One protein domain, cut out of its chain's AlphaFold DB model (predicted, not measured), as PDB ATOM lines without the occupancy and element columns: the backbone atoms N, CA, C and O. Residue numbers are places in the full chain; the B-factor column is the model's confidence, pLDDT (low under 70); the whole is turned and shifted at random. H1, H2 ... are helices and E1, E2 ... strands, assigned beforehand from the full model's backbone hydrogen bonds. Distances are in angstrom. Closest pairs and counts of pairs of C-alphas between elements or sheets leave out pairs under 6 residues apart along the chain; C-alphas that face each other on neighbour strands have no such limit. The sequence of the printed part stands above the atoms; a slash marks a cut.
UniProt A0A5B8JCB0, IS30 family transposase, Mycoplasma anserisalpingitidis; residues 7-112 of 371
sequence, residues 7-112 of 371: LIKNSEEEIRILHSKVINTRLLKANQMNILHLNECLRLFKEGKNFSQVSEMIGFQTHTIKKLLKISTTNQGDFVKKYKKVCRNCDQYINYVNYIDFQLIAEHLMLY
ATOM      1  N   LEU A   7     186.610 166.019 222.658       84.94
ATOM      2  CA  LEU A   7     185.745 167.026 223.276       84.94
ATOM      3  C   LEU A   7     186.457 167.656 224.467       84.94
ATOM      4  O   LEU A   7     187.049 166.958 225.286       84.94
ATOM      5  N   ILE A   8     186.388 168.977 224.579       87.62
ATOM      6  CA  ILE A   8     186.923 169.689 225.738       87.62
ATOM      7  C   ILE A   8     185.877 169.606 226.853       87.62
ATOM      8  O   ILE A   8     184.722 169.967 226.634       87.62
ATOM      9  N   LYS A   9     186.265 169.095 228.028       87.25
ATOM     10  CA  LYS A   9     185.371 168.988 229.195       87.25
ATOM     11  C   LYS A   9     185.101 170.328 229.861       87.25
ATOM     12  O   LYS A   9     184.026 170.516 230.417       87.25
ATOM     13  N   ASN A  10     186.090 171.211 229.833       91.94
ATOM     14  CA  ASN A  10     186.070 172.449 230.592       91.94
ATOM     15  C   ASN A  10     185.532 173.619 229.771       91.94
ATOM     16  O   ASN A  10     185.835 173.739 228.581       91.94
ATOM     17  N   SER A  11     184.785 174.507 230.422       91.06
ATOM     18  CA  SER A  11     184.419 175.799 229.833       91.06
ATOM     19  C   SER A  11     185.635 176.732 229.742       91.06
ATOM     20  O   SER A  11     186.641 176.531 230.426       91.06
ATOM     21  N   GLU A  12     185.562 177.785 228.919       88.88
ATOM     22  CA  GLU A  12     186.650 178.773 228.852       88.88
ATOM     23  C   GLU A  12     186.940 179.426 230.209       88.88
ATOM     24  O   GLU A  12     188.105 179.650 230.547       88.88
ATOM     25  N   GLU A  13     185.902 179.688 231.004       90.88
ATOM     26  CA  GLU A  13     186.050 180.295 232.328       90.88
ATOM     27  C   GLU A  13     186.778 179.353 233.295       90.88
ATOM     28  O   GLU A  13     187.727 179.749 233.973       90.88
ATOM     29  N   GLU A  14     186.436 178.063 233.281       91.81
ATOM     30  CA  GLU A  14     187.147 177.049 234.063       91.81
ATOM     31  C   GLU A  14     188.626 176.952 233.668       91.81
ATOM     32  O   GLU A  14     189.496 176.874 234.537       91.81
ATOM     33  N   ILE A  15     188.945 177.010 232.370       92.31
ATOM     34  CA  ILE A  15     190.332 176.983 231.879       92.31
ATOM     35  C   ILE A  15     191.122 178.185 232.421       92.31
ATOM     36  O   ILE A  15     192.271 178.022 232.854       92.31
ATOM     37  N   ARG A  16     190.517 179.381 232.447       90.88
ATOM     38  CA  ARG A  16     191.135 180.598 233.004       90.88
ATOM     39  C   ARG A  16     191.361 180.480 234.509       90.88
ATOM     40  O   ARG A  16     192.467 180.760 234.976       90.88
ATOM     41  N   ILE A  17     190.374 179.993 235.259       91.62
ATOM     42  CA  ILE A  17     190.492 179.757 236.707       91.62
ATOM     43  C   ILE A  17     191.631 178.769 237.003       91.62
ATOM     44  O   ILE A  17     192.474 179.017 237.874       91.62
ATOM     45  N   LEU A  18     191.713 177.671 236.247       91.69
ATOM     46  CA  LEU A  18     192.781 176.678 236.387       91.69
ATOM     47  C   LEU A  18     194.157 177.259 236.065       91.69
ATOM     48  O   LEU A  18     195.132 176.965 236.761       91.69
ATOM     49  N   HIS A  19     194.248 178.111 235.045       90.88
ATOM     50  CA  HIS A  19     195.483 178.805 234.710       90.88
ATOM     51  C   HIS A  19     195.964 179.719 235.842       90.88
ATOM     52  O   HIS A  19     197.115 179.597 236.276       90.88
ATOM     53  N   SER A  20     195.074 180.562 236.373       88.38
ATOM     54  CA  SER A  20     195.363 181.444 237.508       88.38
ATOM     55  C   SER A  20     195.823 180.651 238.730       88.38
ATOM     56  O   SER A  20     196.834 180.983 239.351       88.38
ATOM     57  N   LYS A  21     195.157 179.526 239.027       88.75
ATOM     58  CA  LYS A  21     195.554 178.622 240.112       88.75
ATOM     59  C   LYS A  21     196.973 178.076 239.923       88.75
ATOM     60  O   LYS A  21     197.748 178.066 240.879       88.75
ATOM     61  N   VAL A  22     197.345 177.659 238.710       86.12
ATOM     62  CA  VAL A  22     198.702 177.163 238.411       86.12
ATOM     63  C   VAL A  22     199.755 178.253 238.619       86.12
ATOM     64  O   VAL A  22     200.766 177.978 239.266       86.12
ATOM     65  N   ILE A  23     199.529 179.466 238.102       84.50
ATOM     66  CA  ILE A  23     200.496 180.572 238.202       84.50
ATOM     67  C   ILE A  23     200.677 181.018 239.654       84.50
ATOM     68  O   ILE A  23     201.815 181.136 240.109       84.50
ATOM     69  N   ASN A  24     199.580 181.171 240.403       83.50
ATOM     70  CA  ASN A  24     199.621 181.556 241.818       83.50
ATOM     71  C   ASN A  24     200.309 180.494 242.685       83.50
ATOM     72  O   ASN A  24     200.987 180.816 243.656       83.50
ATOM     73  N   THR A  25     200.176 179.218 242.320       79.19
ATOM     74  CA  THR A  25     200.830 178.118 243.041       79.19
ATOM     75  C   THR A  25     202.312 177.995 242.673       79.19
ATOM     76  O   THR A  25     203.122 177.516 243.474       79.19
ATOM     77  N   ARG A  26     202.704 178.366 241.446       73.62
ATOM     78  CA  ARG A  26     204.056 178.122 240.943       73.62
ATOM     79  C   ARG A  26     204.447 179.023 239.773       73.62
ATOM     80  O   ARG A  26     203.849 178.983 238.704       73.62
ATOM     81  N   LEU A  27     205.652 179.588 239.881       77.44
ATOM     82  CA  LEU A  27     206.357 180.176 238.744       77.44
ATOM     83  C   LEU A  27     206.794 179.098 237.725       77.44
ATOM     84  O   LEU A  27     207.618 178.212 238.021       77.44
ATOM     85  N   LEU A  28     206.221 179.155 236.522       76.00
ATOM     86  CA  LEU A  28     206.620 178.340 235.372       76.00
ATOM     87  C   LEU A  28     207.900 178.911 234.741       76.00
ATOM     88  O   LEU A  28     208.146 180.112 234.785       76.00
ATOM     89  N   LYS A  29     208.751 178.044 234.180       77.50
ATOM     90  CA  LYS A  29     209.934 178.508 233.434       77.50
ATOM     91  C   LYS A  29     209.490 179.141 232.115       77.50
ATOM     92  O   LYS A  29     208.521 178.663 231.535       77.50
ATOM     93  N   ALA A  30     210.258 180.100 231.599       72.06
ATOM     94  CA  ALA A  30     209.984 180.753 230.312       72.06
ATOM     95  C   ALA A  30     209.802 179.756 229.148       72.06
ATOM     96  O   ALA A  30     208.971 179.955 228.276       72.06
ATOM     97  N   ASN A  31     210.523 178.631 229.174       77.50
ATOM     98  CA  ASN A  31     210.446 177.580 228.157       77.50
ATOM     99  C   ASN A  31     209.433 176.459 228.463       77.50
ATOM    100  O   ASN A  31     209.482 175.397 227.841       77.50
ATOM    101  N   GLN A  32     208.549 176.634 229.447       83.69
ATOM    102  CA  GLN A  32     207.546 175.639 229.821       83.69
ATOM    103  C   GLN A  32     206.155 176.088 229.355       83.69
ATOM    104  O   GLN A  32     205.661 177.126 229.782       83.69
ATOM    105  N   MET A  33     205.494 175.268 228.532       88.12
ATOM    106  CA  MET A  33     204.107 175.508 228.122       88.12
ATOM    107  C   MET A  33     203.168 175.570 229.337       88.12
ATOM    108  O   MET A  33     203.246 174.721 230.232       88.12
ATOM    109  N   ASN A  34     202.283 176.566 229.348       89.31
ATOM    110  CA  ASN A  34     201.243 176.752 230.353       89.31
ATOM    111  C   ASN A  34     199.879 176.273 229.806       89.31
ATOM    112  O   ASN A  34     199.790 175.777 228.681       89.31
ATOM    113  N   ILE A  35     198.824 176.398 230.617       91.12
ATOM    114  CA  ILE A  35     197.456 176.004 230.237       91.12
ATOM    115  C   ILE A  35     196.948 176.778 229.013       91.12
ATOM    116  O   ILE A  35     196.407 176.161 228.096       91.12
ATOM    117  N   LEU A  36     197.166 178.094 228.962       91.25
ATOM    118  CA  LEU A  36     196.695 178.930 227.856       91.25
ATOM    119  C   LEU A  36     197.399 178.604 226.539       91.25
ATOM    120  O   LEU A  36     196.739 178.545 225.511       91.25
ATOM    121  N   HIS A  37     198.698 178.289 226.565       92.50
ATOM    122  CA  HIS A  37     199.422 177.844 225.373       92.50
ATOM    123  C   HIS A  37     198.807 176.573 224.780       92.50
ATOM    124  O   HIS A  37     198.736 176.447 223.565       92.50
ATOM    125  N   LEU A  38     198.350 175.625 225.610       91.44
ATOM    126  CA  LEU A  38     197.668 174.447 225.076       91.44
ATOM    127  C   LEU A  38     196.265 174.780 224.565       91.44
ATOM    128  O   LEU A  38     195.884 174.259 223.521       91.44
ATOM    129  N   ASN A  39     195.515 175.627 225.273       93.31
ATOM    130  CA  ASN A  39     194.204 176.073 224.803       93.31
ATOM    131  C   ASN A  39     194.306 176.716 223.413       93.31
ATOM    132  O   ASN A  39     193.541 176.391 222.509       93.31
ATOM    133  N   GLU A  40     195.340 177.527 223.214       92.56
ATOM    134  CA  GLU A  40     195.632 178.148 221.932       92.56
ATOM    135  C   GLU A  40     196.037 177.128 220.857       92.56
ATOM    136  O   GLU A  40     195.543 177.186 219.731       92.56
ATOM    137  N   CYS A  41     196.845 176.115 221.198       91.38
ATOM    138  CA  CYS A  41     197.103 175.005 220.279       91.38
ATOM    139  C   CYS A  41     195.799 174.327 219.818       91.38
ATOM    140  O   CYS A  41     195.664 174.018 218.638       91.38
ATOM    141  N   LEU A  42     194.839 174.091 220.725       90.25
ATOM    142  CA  LEU A  42     193.547 173.478 220.385       90.25
ATOM    143  C   LEU A  42     192.708 174.363 219.462       90.25
ATOM    144  O   LEU A  42     192.085 173.840 218.538       90.25
ATOM    145  N   ARG A  43     192.737 175.685 219.668       89.75
ATOM    146  CA  ARG A  43     192.100 176.656 218.771       89.75
ATOM    147  C   ARG A  43     192.685 176.570 217.359       89.75
ATOM    148  O   ARG A  43     191.935 176.407 216.404       89.75
ATOM    149  N   LEU A  44     194.011 176.562 217.232       90.19
ATOM    150  CA  LEU A  44     194.680 176.443 215.932       90.19
ATOM    151  C   LEU A  44     194.421 175.087 215.250       90.19
ATOM    152  O   LEU A  44     194.264 175.029 214.031       90.19
ATOM    153  N   PHE A  45     194.333 173.991 216.012       88.44
ATOM    154  CA  PHE A  45     193.940 172.692 215.452       88.44
ATOM    155  C   PHE A  45     192.506 172.709 214.914       88.44
ATOM    156  O   PHE A  45     192.244 172.127 213.862       88.44
ATOM    157  N   LYS A  46     191.585 173.393 215.603       84.88
ATOM    158  CA  LYS A  46     190.204 173.578 215.135       84.88
ATOM    159  C   LYS A  46     190.163 174.330 213.801       84.88
ATOM    160  O   LYS A  46     189.387 173.966 212.928       84.88
ATOM    161  N   GLU A  47     191.066 175.284 213.599       86.31
ATOM    162  CA  GLU A  47     191.251 176.026 212.339       86.31
ATOM    163  C   GLU A  47     191.966 175.225 211.234       86.31
ATOM    164  O   GLU A  47     192.316 175.772 210.189       86.31
ATOM    165  N   GLY A  48     192.215 173.930 211.446       83.44
ATOM    166  CA  GLY A  48     192.808 173.042 210.447       83.44
ATOM    167  C   GLY A  48     194.334 173.104 210.361       83.44
ATOM    168  O   GLY A  48     194.916 172.508 209.454       83.44
ATOM    169  N   LYS A  49     195.019 173.786 211.291       87.25
ATOM    170  CA  LYS A  49     196.490 173.799 211.329       87.25
ATOM    171  C   LYS A  49     197.033 172.439 211.760       87.25
ATOM    172  O   LYS A  49     196.501 171.790 212.657       87.25
ATOM    173  N   ASN A  50     198.141 172.007 211.160       89.38
ATOM    174  CA  ASN A  50     198.831 170.782 211.567       89.38
ATOM    175  C   ASN A  50     199.839 171.036 212.708       89.38
ATOM    176  O   ASN A  50     200.178 172.172 213.034       89.38
ATOM    177  N   PHE A  51     200.373 169.967 213.310       88.94
ATOM    178  CA  PHE A  51     201.326 170.072 214.426       88.94
ATOM    179  C   PHE A  51     202.567 170.919 214.126       88.94
ATOM    180  O   PHE A  51     203.074 171.555 215.045       88.94
ATOM    181  N   SER A  52     203.076 170.900 212.891       91.88
ATOM    182  CA  SER A  52     204.257 171.682 212.509       91.88
ATOM    183  C   SER A  52     203.932 173.172 212.497       91.88
ATOM    184  O   SER A  52     204.640 173.954 213.120       91.88
ATOM    185  N   GLN A  53     202.803 173.536 211.887       92.06
ATOM    186  CA  GLN A  53     202.322 174.917 211.823       92.06
ATOM    187  C   GLN A  53     202.024 175.478 213.221       92.06
ATOM    188  O   GLN A  53     202.448 176.578 213.553       92.06
ATOM    189  N   VAL A  54     201.360 174.699 214.084       92.12
ATOM    190  CA  VAL A  54     201.097 175.106 215.479       92.12
ATOM    191  C   VAL A  54     202.399 175.265 216.275       92.12
ATOM    192  O   VAL A  54     202.526 176.173 217.092       92.12
ATOM    193  N   SER A  55     203.381 174.391 216.046       92.94
ATOM    194  CA  SER A  55     204.689 174.448 216.709       92.94
ATOM    195  C   SER A  55     205.446 175.734 216.377       92.94
ATOM    196  O   SER A  55     206.009 176.347 217.285       92.94
ATOM    197  N   GLU A  56     205.408 176.151 215.112       93.06
ATOM    198  CA  GLU A  56     206.004 177.396 214.623       93.06
ATOM    199  C   GLU A  56     205.296 178.634 215.193       93.06
ATOM    200  O   GLU A  56     205.956 179.525 215.716       93.06
ATOM    201  N   MET A  57     203.958 178.645 215.202       92.25
ATOM    202  CA  MET A  57     203.158 179.783 215.682       92.25
ATOM    203  C   MET A  57     203.263 180.020 217.195       92.25
ATOM    204  O   MET A  57     203.316 181.163 217.636       92.25
ATOM    205  N   ILE A  58     203.286 178.954 218.004       90.31
ATOM    206  CA  ILE A  58     203.312 179.066 219.478       90.31
ATOM    207  C   ILE A  58     204.753 179.055 220.023       90.31
ATOM    208  O   ILE A  58     204.978 179.326 221.202       90.31
ATOM    209  N   GLY A  59     205.752 178.733 219.193       90.56
ATOM    210  CA  GLY A  59     207.164 178.732 219.592       90.56
ATOM    211  C   GLY A  59     207.573 177.559 220.496       90.56
ATOM    212  O   GLY A  59     208.539 177.662 221.253       90.56
ATOM    213  N   PHE A  60     206.867 176.421 220.438       91.31
ATOM    214  CA  PHE A  60     207.222 175.204 221.188       91.31
ATOM    215  C   PHE A  60     207.340 173.990 220.282       91.31
ATOM    216  O   PHE A  60     206.520 173.792 219.395       91.31
ATOM    217  N   GLN A  61     208.297 173.103 220.572       90.81
ATOM    218  CA  GLN A  61     208.518 171.873 219.807       90.81
ATOM    219  C   GLN A  61     207.270 170.974 219.736       90.81
ATOM    220  O   GLN A  61     206.598 170.733 220.744       90.81
ATOM    221  N   THR A  62     207.043 170.362 218.570       90.00
ATOM    222  CA  THR A  62     205.935 169.422 218.302       90.00
ATOM    223  C   THR A  62     205.805 168.302 219.342       90.00
ATOM    224  O   THR A  62     204.693 167.947 219.738       90.00
ATOM    225  N   HIS A  63     206.926 167.754 219.832       86.62
ATOM    226  CA  HIS A  63     206.923 166.724 220.877       86.62
ATOM    227  C   HIS A  63     206.301 167.224 222.188       86.62
ATOM    228  O   HIS A  63     205.564 166.485 222.843       86.62
ATOM    229  N   THR A  64     206.558 168.477 222.566       87.75
ATOM    230  CA  THR A  64     206.020 169.084 223.791       87.75
ATOM    231  C   THR A  64     204.502 169.220 223.710       87.75
ATOM    232  O   THR A  64     203.808 168.833 224.650       87.75
ATOM    233  N   ILE A  65     203.991 169.668 222.560       89.69
ATOM    234  CA  ILE A  65     202.554 169.810 222.296       89.69
ATOM    235  C   ILE A  65     201.871 168.436 222.354       89.69
ATOM    236  O   ILE A  65     200.932 168.238 223.124       89.69
ATOM    237  N   LYS A  66     202.401 167.442 221.625       90.06
ATOM    238  CA  LYS A  66     201.882 166.058 221.634       90.06
ATOM    239  C   LYS A  66     201.866 165.454 223.037       90.06
ATOM    240  O   LYS A  66     200.923 164.759 223.411       90.06
ATOM    241  N   LYS A  67     202.910 165.713 223.825       87.38
ATOM    242  CA  LYS A  67     203.012 165.228 225.202       87.38
ATOM    243  C   LYS A  67     201.933 165.835 226.097       87.38
ATOM    244  O   LYS A  67     201.341 165.093 226.875       87.38
ATOM    245  N   LEU A  68     201.690 167.144 226.010       88.38
ATOM    246  CA  LEU A  68     200.647 167.796 226.808       88.38
ATOM    247  C   LEU A  68     199.249 167.331 226.411       88.38
ATOM    248  O   LEU A  68     198.489 166.970 227.301       88.38
ATOM    249  N   LEU A  69     198.965 167.211 225.109       87.81
ATOM    250  CA  LEU A  69     197.705 166.635 224.623       87.81
ATOM    251  C   LEU A  69     197.460 165.234 225.191       87.81
ATOM    252  O   LEU A  69     196.367 164.924 225.660       87.81
ATOM    253  N   LYS A  70     198.497 164.389 225.207       87.12
ATOM    254  CA  LYS A  70     198.402 163.042 225.779       87.12
ATOM    255  C   LYS A  70     198.099 163.068 227.280       87.12
ATOM    256  O   LYS A  70     197.359 162.218 227.748       87.12
ATOM    257  N   ILE A  71     198.674 164.012 228.027       86.19
ATOM    258  CA  ILE A  71     198.438 164.150 229.474       86.19
ATOM    259  C   ILE A  71     197.009 164.619 229.759       86.19
ATOM    260  O   ILE A  71     196.414 164.165 230.728       86.19
ATOM    261  N   SER A  72     196.464 165.503 228.923       86.62
ATOM    262  CA  SER A  72     195.090 165.984 229.066       86.62
ATOM    263  C   SER A  72     194.022 165.036 228.564       86.62
ATOM    264  O   SER A  72     192.848 165.298 228.788       86.62
ATOM    265  N   THR A  73     194.392 163.978 227.849       86.69
ATOM    266  CA  THR A  73     193.402 163.047 227.312       86.69
ATOM    267  C   THR A  73     192.954 162.085 228.407       86.69
ATOM    268  O   THR A  73     193.788 161.418 229.022       86.69
ATOM    269  N   THR A  74     191.648 161.986 228.645       79.19
ATOM    270  CA  THR A  74     191.093 160.993 229.571       79.19
ATOM    271  C   THR A  74     191.173 159.587 228.970       79.19
ATOM    272  O   THR A  74     190.976 159.398 227.774       79.19
ATOM    273  N   ASN A  75     191.409 158.570 229.806       67.06
ATOM    274  CA  ASN A  75     191.395 157.162 229.372       67.06
ATOM    275  C   ASN A  75     189.972 156.598 229.179       67.06
ATOM    276  O   ASN A  75     189.815 155.453 228.771       67.06
ATOM    277  N   GLN A  76     188.949 157.383 229.517       65.69
ATOM    278  CA  GLN A  76     187.533 157.063 229.358       65.69
ATOM    279  C   GLN A  76     186.957 158.055 228.345       65.69
ATOM    280  O   GLN A  76     186.742 159.223 228.685       65.69
ATOM    281  N   GLY A  77     186.830 157.630 227.091       68.75
ATOM    282  CA  GLY A  77     186.021 158.290 226.066       68.75
ATOM    283  C   GLY A  77     184.651 157.620 225.933       68.75
ATOM    284  O   GLY A  77     184.447 156.522 226.454       68.75
ATOM    285  N   ASP A  78     183.740 158.260 225.204       72.75
ATOM    286  CA  ASP A  78     182.347 157.824 225.066       72.75
ATOM    287  C   ASP A  78     181.948 157.578 223.608       72.75
ATOM    288  O   ASP A  78     182.490 158.178 222.670       72.75
ATOM    289  N   PHE A  79     180.941 156.718 223.417       75.31
ATOM    290  CA  PHE A  79     180.293 156.541 222.122       75.31
ATOM    291  C   PHE A  79     179.437 157.756 221.764       75.31
ATOM    292  O   PHE A  79     178.654 158.267 222.570       75.31
ATOM    293  N   VAL A  80     179.550 158.203 220.515       72.38
ATOM    294  CA  VAL A  80     178.792 159.360 220.033       72.38
ATOM    295  C   VAL A  80     177.332 158.968 219.798       72.38
ATOM    296  O   VAL A  80     177.037 157.965 219.143       72.38
ATOM    297  N   LYS A  81     176.394 159.775 220.316       72.62
ATOM    298  CA  LYS A  81     174.944 159.565 220.134       72.62
ATOM    299  C   LYS A  81     174.593 159.449 218.643       72.62
ATOM    300  O   LYS A  81     175.158 160.168 217.822       72.62
ATOM    301  N   LYS A  82     173.608 158.600 218.306       61.53
ATOM    302  CA  LYS A  82     173.223 158.213 216.927       61.53
ATOM    303  C   LYS A  82     173.084 159.390 215.939       61.53
ATOM    304  O   LYS A  82     173.430 159.236 214.777       61.53
ATOM    305  N   TYR A  83     172.641 160.558 216.404       64.06
ATOM    306  CA  TYR A  83     172.408 161.769 215.603       64.06
ATOM    307  C   TYR A  83     173.595 162.757 215.542       64.06
ATOM    308  O   TYR A  83     173.479 163.812 214.929       64.06
ATOM    309  N   LYS A  84     174.735 162.463 216.182       64.88
ATOM    310  CA  LYS A  84     175.934 163.333 216.224       64.88
ATOM    311  C   LYS A  84     177.177 162.682 215.611       64.88
ATOM    312  O   LYS A  84     178.292 163.113 215.875       64.88
ATOM    313  N   LYS A  85     177.000 161.640 214.799       75.69
ATOM    314  CA  LYS A  85     178.088 160.777 214.318       75.69
ATOM    315  C   LYS A  85     178.947 161.382 213.203       75.69
ATOM    316  O   LYS A  85     179.772 160.667 212.667       75.69
ATOM    317  N   VAL A  86     178.791 162.658 212.848       78.94
ATOM    318  CA  VAL A  86     179.649 163.348 211.867       78.94
ATOM    319  C   VAL A  86     180.364 164.508 212.556       78.94
ATOM    320  O   VAL A  86     179.738 165.297 213.270       78.94
ATOM    321  N   CYS A  87     181.684 164.597 212.379       74.44
ATOM    322  CA  CYS A  87     182.495 165.687 212.904       74.44
ATOM    323  C   CYS A  87     182.170 166.997 212.190       74.44
ATOM    324  O   CYS A  87     182.309 167.074 210.980       74.44
ATOM    325  N   ARG A  88     181.888 168.070 212.931       74.56
ATOM    326  CA  ARG A  88     181.680 169.406 212.340       74.56
ATOM    327  C   ARG A  88     182.954 170.075 211.809       74.56
ATOM    328  O   ARG A  88     182.869 171.169 211.275       74.56
ATOM    329  N   ASN A  89     184.125 169.487 212.055       74.12
ATOM    330  CA  ASN A  89     185.418 170.104 211.742       74.12
ATOM    331  C   ASN A  89     186.144 169.446 210.564       74.12
ATOM    332  O   ASN A  89     187.077 170.029 210.029       74.12
ATOM    333  N   CYS A  90     185.785 168.212 210.213       75.88
ATOM    334  CA  CYS A  90     186.425 167.468 209.125       75.88
ATOM    335  C   CYS A  90     185.447 166.581 208.344       75.88
ATOM    336  O   CYS A  90     185.891 165.789 207.518       75.88
ATOM    337  N   ASP A  91     184.152 166.645 208.667       77.88
ATOM    338  CA  ASP A  91     183.064 165.881 208.045       77.88
ATOM    339  C   ASP A  91     183.232 164.350 208.068       77.88
ATOM    340  O   ASP A  91     182.498 163.609 207.418       77.88
ATOM    341  N   GLN A  92     184.163 163.839 208.882       80.81
ATOM    342  CA  GLN A  92     184.368 162.407 209.068       80.81
ATOM    343  C   GLN A  92     183.376 161.818 210.066       80.81
ATOM    344  O   GLN A  92     182.992 162.449 211.056       80.81
ATOM    345  N   TYR A  93     183.009 160.561 209.836       79.50
ATOM    346  CA  TYR A  93     182.157 159.818 210.749       79.50
ATOM    347  C   TYR A  93     182.903 159.459 212.044       79.50
ATOM    348  O   TYR A  93     184.017 158.936 212.009       79.50
ATOM    349  N   ILE A  94     182.281 159.713 213.196       79.12
ATOM    350  CA  ILE A  94     182.836 159.461 214.524       79.12
ATOM    351  C   ILE A  94     181.909 158.545 215.317       79.12
ATOM    352  O   ILE A  94     180.769 158.894 215.622       79.12
ATOM    353  N   ASN A  95     182.439 157.395 215.731       76.25
ATOM    354  CA  ASN A  95     181.752 156.481 216.645       76.25
ATOM    355  C   ASN A  95     182.186 156.645 218.104       76.25
ATOM    356  O   ASN A  95     181.418 156.299 218.997       76.25
ATOM    357  N   TYR A  96     183.384 157.175 218.351       79.56
ATOM    358  CA  TYR A  96     183.986 157.259 219.679       79.56
ATOM    359  C   TYR A  96     184.819 158.534 219.819       79.56
ATOM    360  O   TYR A  96     185.567 158.884 218.904       79.56
ATOM    361  N   VAL A  97     184.701 159.223 220.955       80.25
ATOM    362  CA  VAL A  97     185.393 160.494 221.212       80.25
ATOM    363  C   VAL A  97     186.084 160.462 222.568       80.25
ATOM    364  O   VAL A  97     185.495 160.063 223.569       80.25
ATOM    365  N   ASN A  98     187.336 160.919 222.599       83.69
ATOM    366  CA  ASN A  98     188.081 161.111 223.841       83.69
ATOM    367  C   ASN A  98     187.825 162.506 224.415       83.69
ATOM    368  O   ASN A  98     187.494 163.435 223.679       83.69
ATOM    369  N   TYR A  99     188.053 162.696 225.712       86.56
ATOM    370  CA  TYR A  99     187.951 164.023 226.314       86.56
ATOM    371  C   TYR A  99     189.316 164.633 226.594       86.56
ATOM    372  O   TYR A  99     190.240 163.939 227.015       86.56
ATOM    373  N   ILE A 100     189.417 165.943 226.391       88.81
ATOM    374  CA  ILE A 100     190.516 166.778 226.863       88.81
ATOM    375  C   ILE A 100     190.052 167.466 228.142       88.81
ATOM    376  O   ILE A 100     189.073 168.214 228.135       88.81
ATOM    377  N   ASP A 101     190.766 167.201 229.228       90.88
ATOM    378  CA  ASP A 101     190.504 167.737 230.556       90.88
ATOM    379  C   ASP A 101     191.678 168.613 231.014       90.88
ATOM    380  O   ASP A 101     192.816 168.153 231.180       90.88
ATOM    381  N   PHE A 102     191.406 169.902 231.204       92.00
ATOM    382  CA  PHE A 102     192.392 170.881 231.643       92.00
ATOM    383  C   PHE A 102     192.740 170.756 233.125       92.00
ATOM    384  O   PHE A 102     193.837 171.172 233.516       92.00
ATOM    385  N   GLN A 103     191.894 170.113 233.935       88.81
ATOM    386  CA  GLN A 103     192.206 169.791 235.327       88.81
ATOM    387  C   GLN A 103     193.442 168.881 235.404       88.81
ATOM    388  O   GLN A 103     194.351 169.137 236.195       88.81
ATOM    389  N   LEU A 104     193.548 167.888 234.510       87.19
ATOM    390  CA  LEU A 104     194.697 166.974 234.444       87.19
ATOM    391  C   LEU A 104     196.008 167.711 234.144       87.19
ATOM    392  O   LEU A 104     197.066 167.370 234.682       87.19
ATOM    393  N   ILE A 105     195.960 168.747 233.303       87.12
ATOM    394  CA  ILE A 105     197.130 169.584 233.013       87.12
ATOM    395  C   ILE A 105     197.455 170.477 234.200       87.12
ATOM    396  O   ILE A 105     198.629 170.609 234.547       87.12
ATOM    397  N   ALA A 106     196.448 171.095 234.816       87.31
ATOM    398  CA  ALA A 106     196.638 171.945 235.983       87.31
ATOM    399  C   ALA A 106     197.332 171.167 237.104       87.31
ATOM    400  O   ALA A 106     198.368 171.599 237.616       87.31
ATOM    401  N   GLU A 107     196.838 169.967 237.406       85.38
ATOM    402  CA  GLU A 107     197.462 169.033 238.339       85.38
ATOM    403  C   GLU A 107     198.868 168.649 237.895       85.38
ATOM    404  O   GLU A 107     199.807 168.733 238.691       85.38
ATOM    405  N   HIS A 108     199.055 168.296 236.619       84.31
ATOM    406  CA  HIS A 108     200.372 167.971 236.086       84.31
ATOM    407  C   HIS A 108     201.369 169.108 236.316       84.31
ATOM    408  O   HIS A 108     202.467 168.838 236.794       84.31
ATOM    409  N   LEU A 109     201.001 170.355 236.005       84.75
ATOM    410  CA  LEU A 109     201.848 171.547 236.097       84.75
ATOM    411  C   LEU A 109     202.131 171.958 237.547       84.75
ATOM    412  O   LEU A 109     203.293 172.236 237.877       84.75
ATOM    413  N   MET A 110     201.117 171.929 238.419       79.25
ATOM    414  CA  MET A 110     201.275 172.165 239.860       79.25
ATOM    415  C   MET A 110     202.206 171.114 240.480       79.25
ATOM    416  O   MET A 110     203.158 171.457 241.181       79.25
ATOM    417  N   LEU A 111     202.036 169.839 240.113       69.19
ATOM    418  CA  LEU A 111     202.860 168.721 240.583       69.19
ATOM    419  C   LEU A 111     204.185 168.557 239.809       69.19
ATOM    420  O   LEU A 111     205.006 167.705 240.167       69.19
ATOM    421  N   TYR A 112     204.463 169.372 238.776       62.53
ATOM    422  CA  TYR A 112     205.618 169.220 237.863       62.53
ATOM    423  C   TYR A 112     206.989 169.527 238.513       62.53
ATOM    424  O   TYR A 112     207.950 169.888 237.834       62.53
TER     425      TYR A 112
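What this domain is: This is residues 7 to 112 of the 371 residues of the protein "IS30 family transposase" of Mycoplasma anserisalpingitidis (UniProt A0A5B8JCB0). Five helices make a body with H2 in its middle: H1 and H5 lie side by side near the first residues of H2, H3 packs on H2 away from them, and H4 crosses H2 on its way from H3 to H5. Beyond H4 a long loop, residues 73 to 95, reaches to one end of the longest axis, and the strand E1 leads back to H5. The 106 printed residues hold H1, H2, H3, H4, E1 and H5 in this order, mostly helix. The whole is compact, with a radius of gyration of the C-alphas of 14.7 A, yet elongated, spanning 45 by 27 by 22 A.

Where its parts are: Find C-alpha 12 at (186.650, 178.773, 228.852); from there H1 runs 20.1 A to residue 25. Next come H2, residues 35 to 46, 16.9 A; H3, residues 51 to 58, 10.5 A; and H4, residues 62 to 72, 15.7 A. E1, residues 96 to 100, covers 13.6 A, and H5, residues 102 to 110, covers 12.2 A and ends at C-alpha 110, (201.275, 172.165, 239.860).

How they stand to each other: Begin at the hub, H2, and its helical hairpin with H1: they touch at a shallow tilt of 32 degrees, opposite ways, closest at C-alphas 19 and 35, 5.6 A. H2 touches H3 at a steep 49 degrees, closest at C-alphas 41 and 54, 6.2 A. With residues 38 to 41 alone H2 touches H4, about perpendicular at 77 degrees, closest at C-alphas 38 and 65, 7.3 A. H1 and H5 touch at a shallow 9 degrees, the same way, closest at C-alphas 22 and 110, 5.8 A. H4 and H5 touch, closest at C-alphas 72 and 104, 5.5 A. E1 pairs with no named strand, but residues 7 to 8 pair with its residues 99 to 100, parallel. Each O i to N i+4 pair in H1, H2, H3, H4 and H5 is within hydrogen-bond range.

The domain as a whole: The C-alphas of Leu 27 and Lys 82, the two farthest apart, are 45.3 A apart. The printed part has no cut, and the link from H4 to E1 is long. Look for pLDDT under 70 at residues 75 to 77, 82 to 84 and 111 to 112.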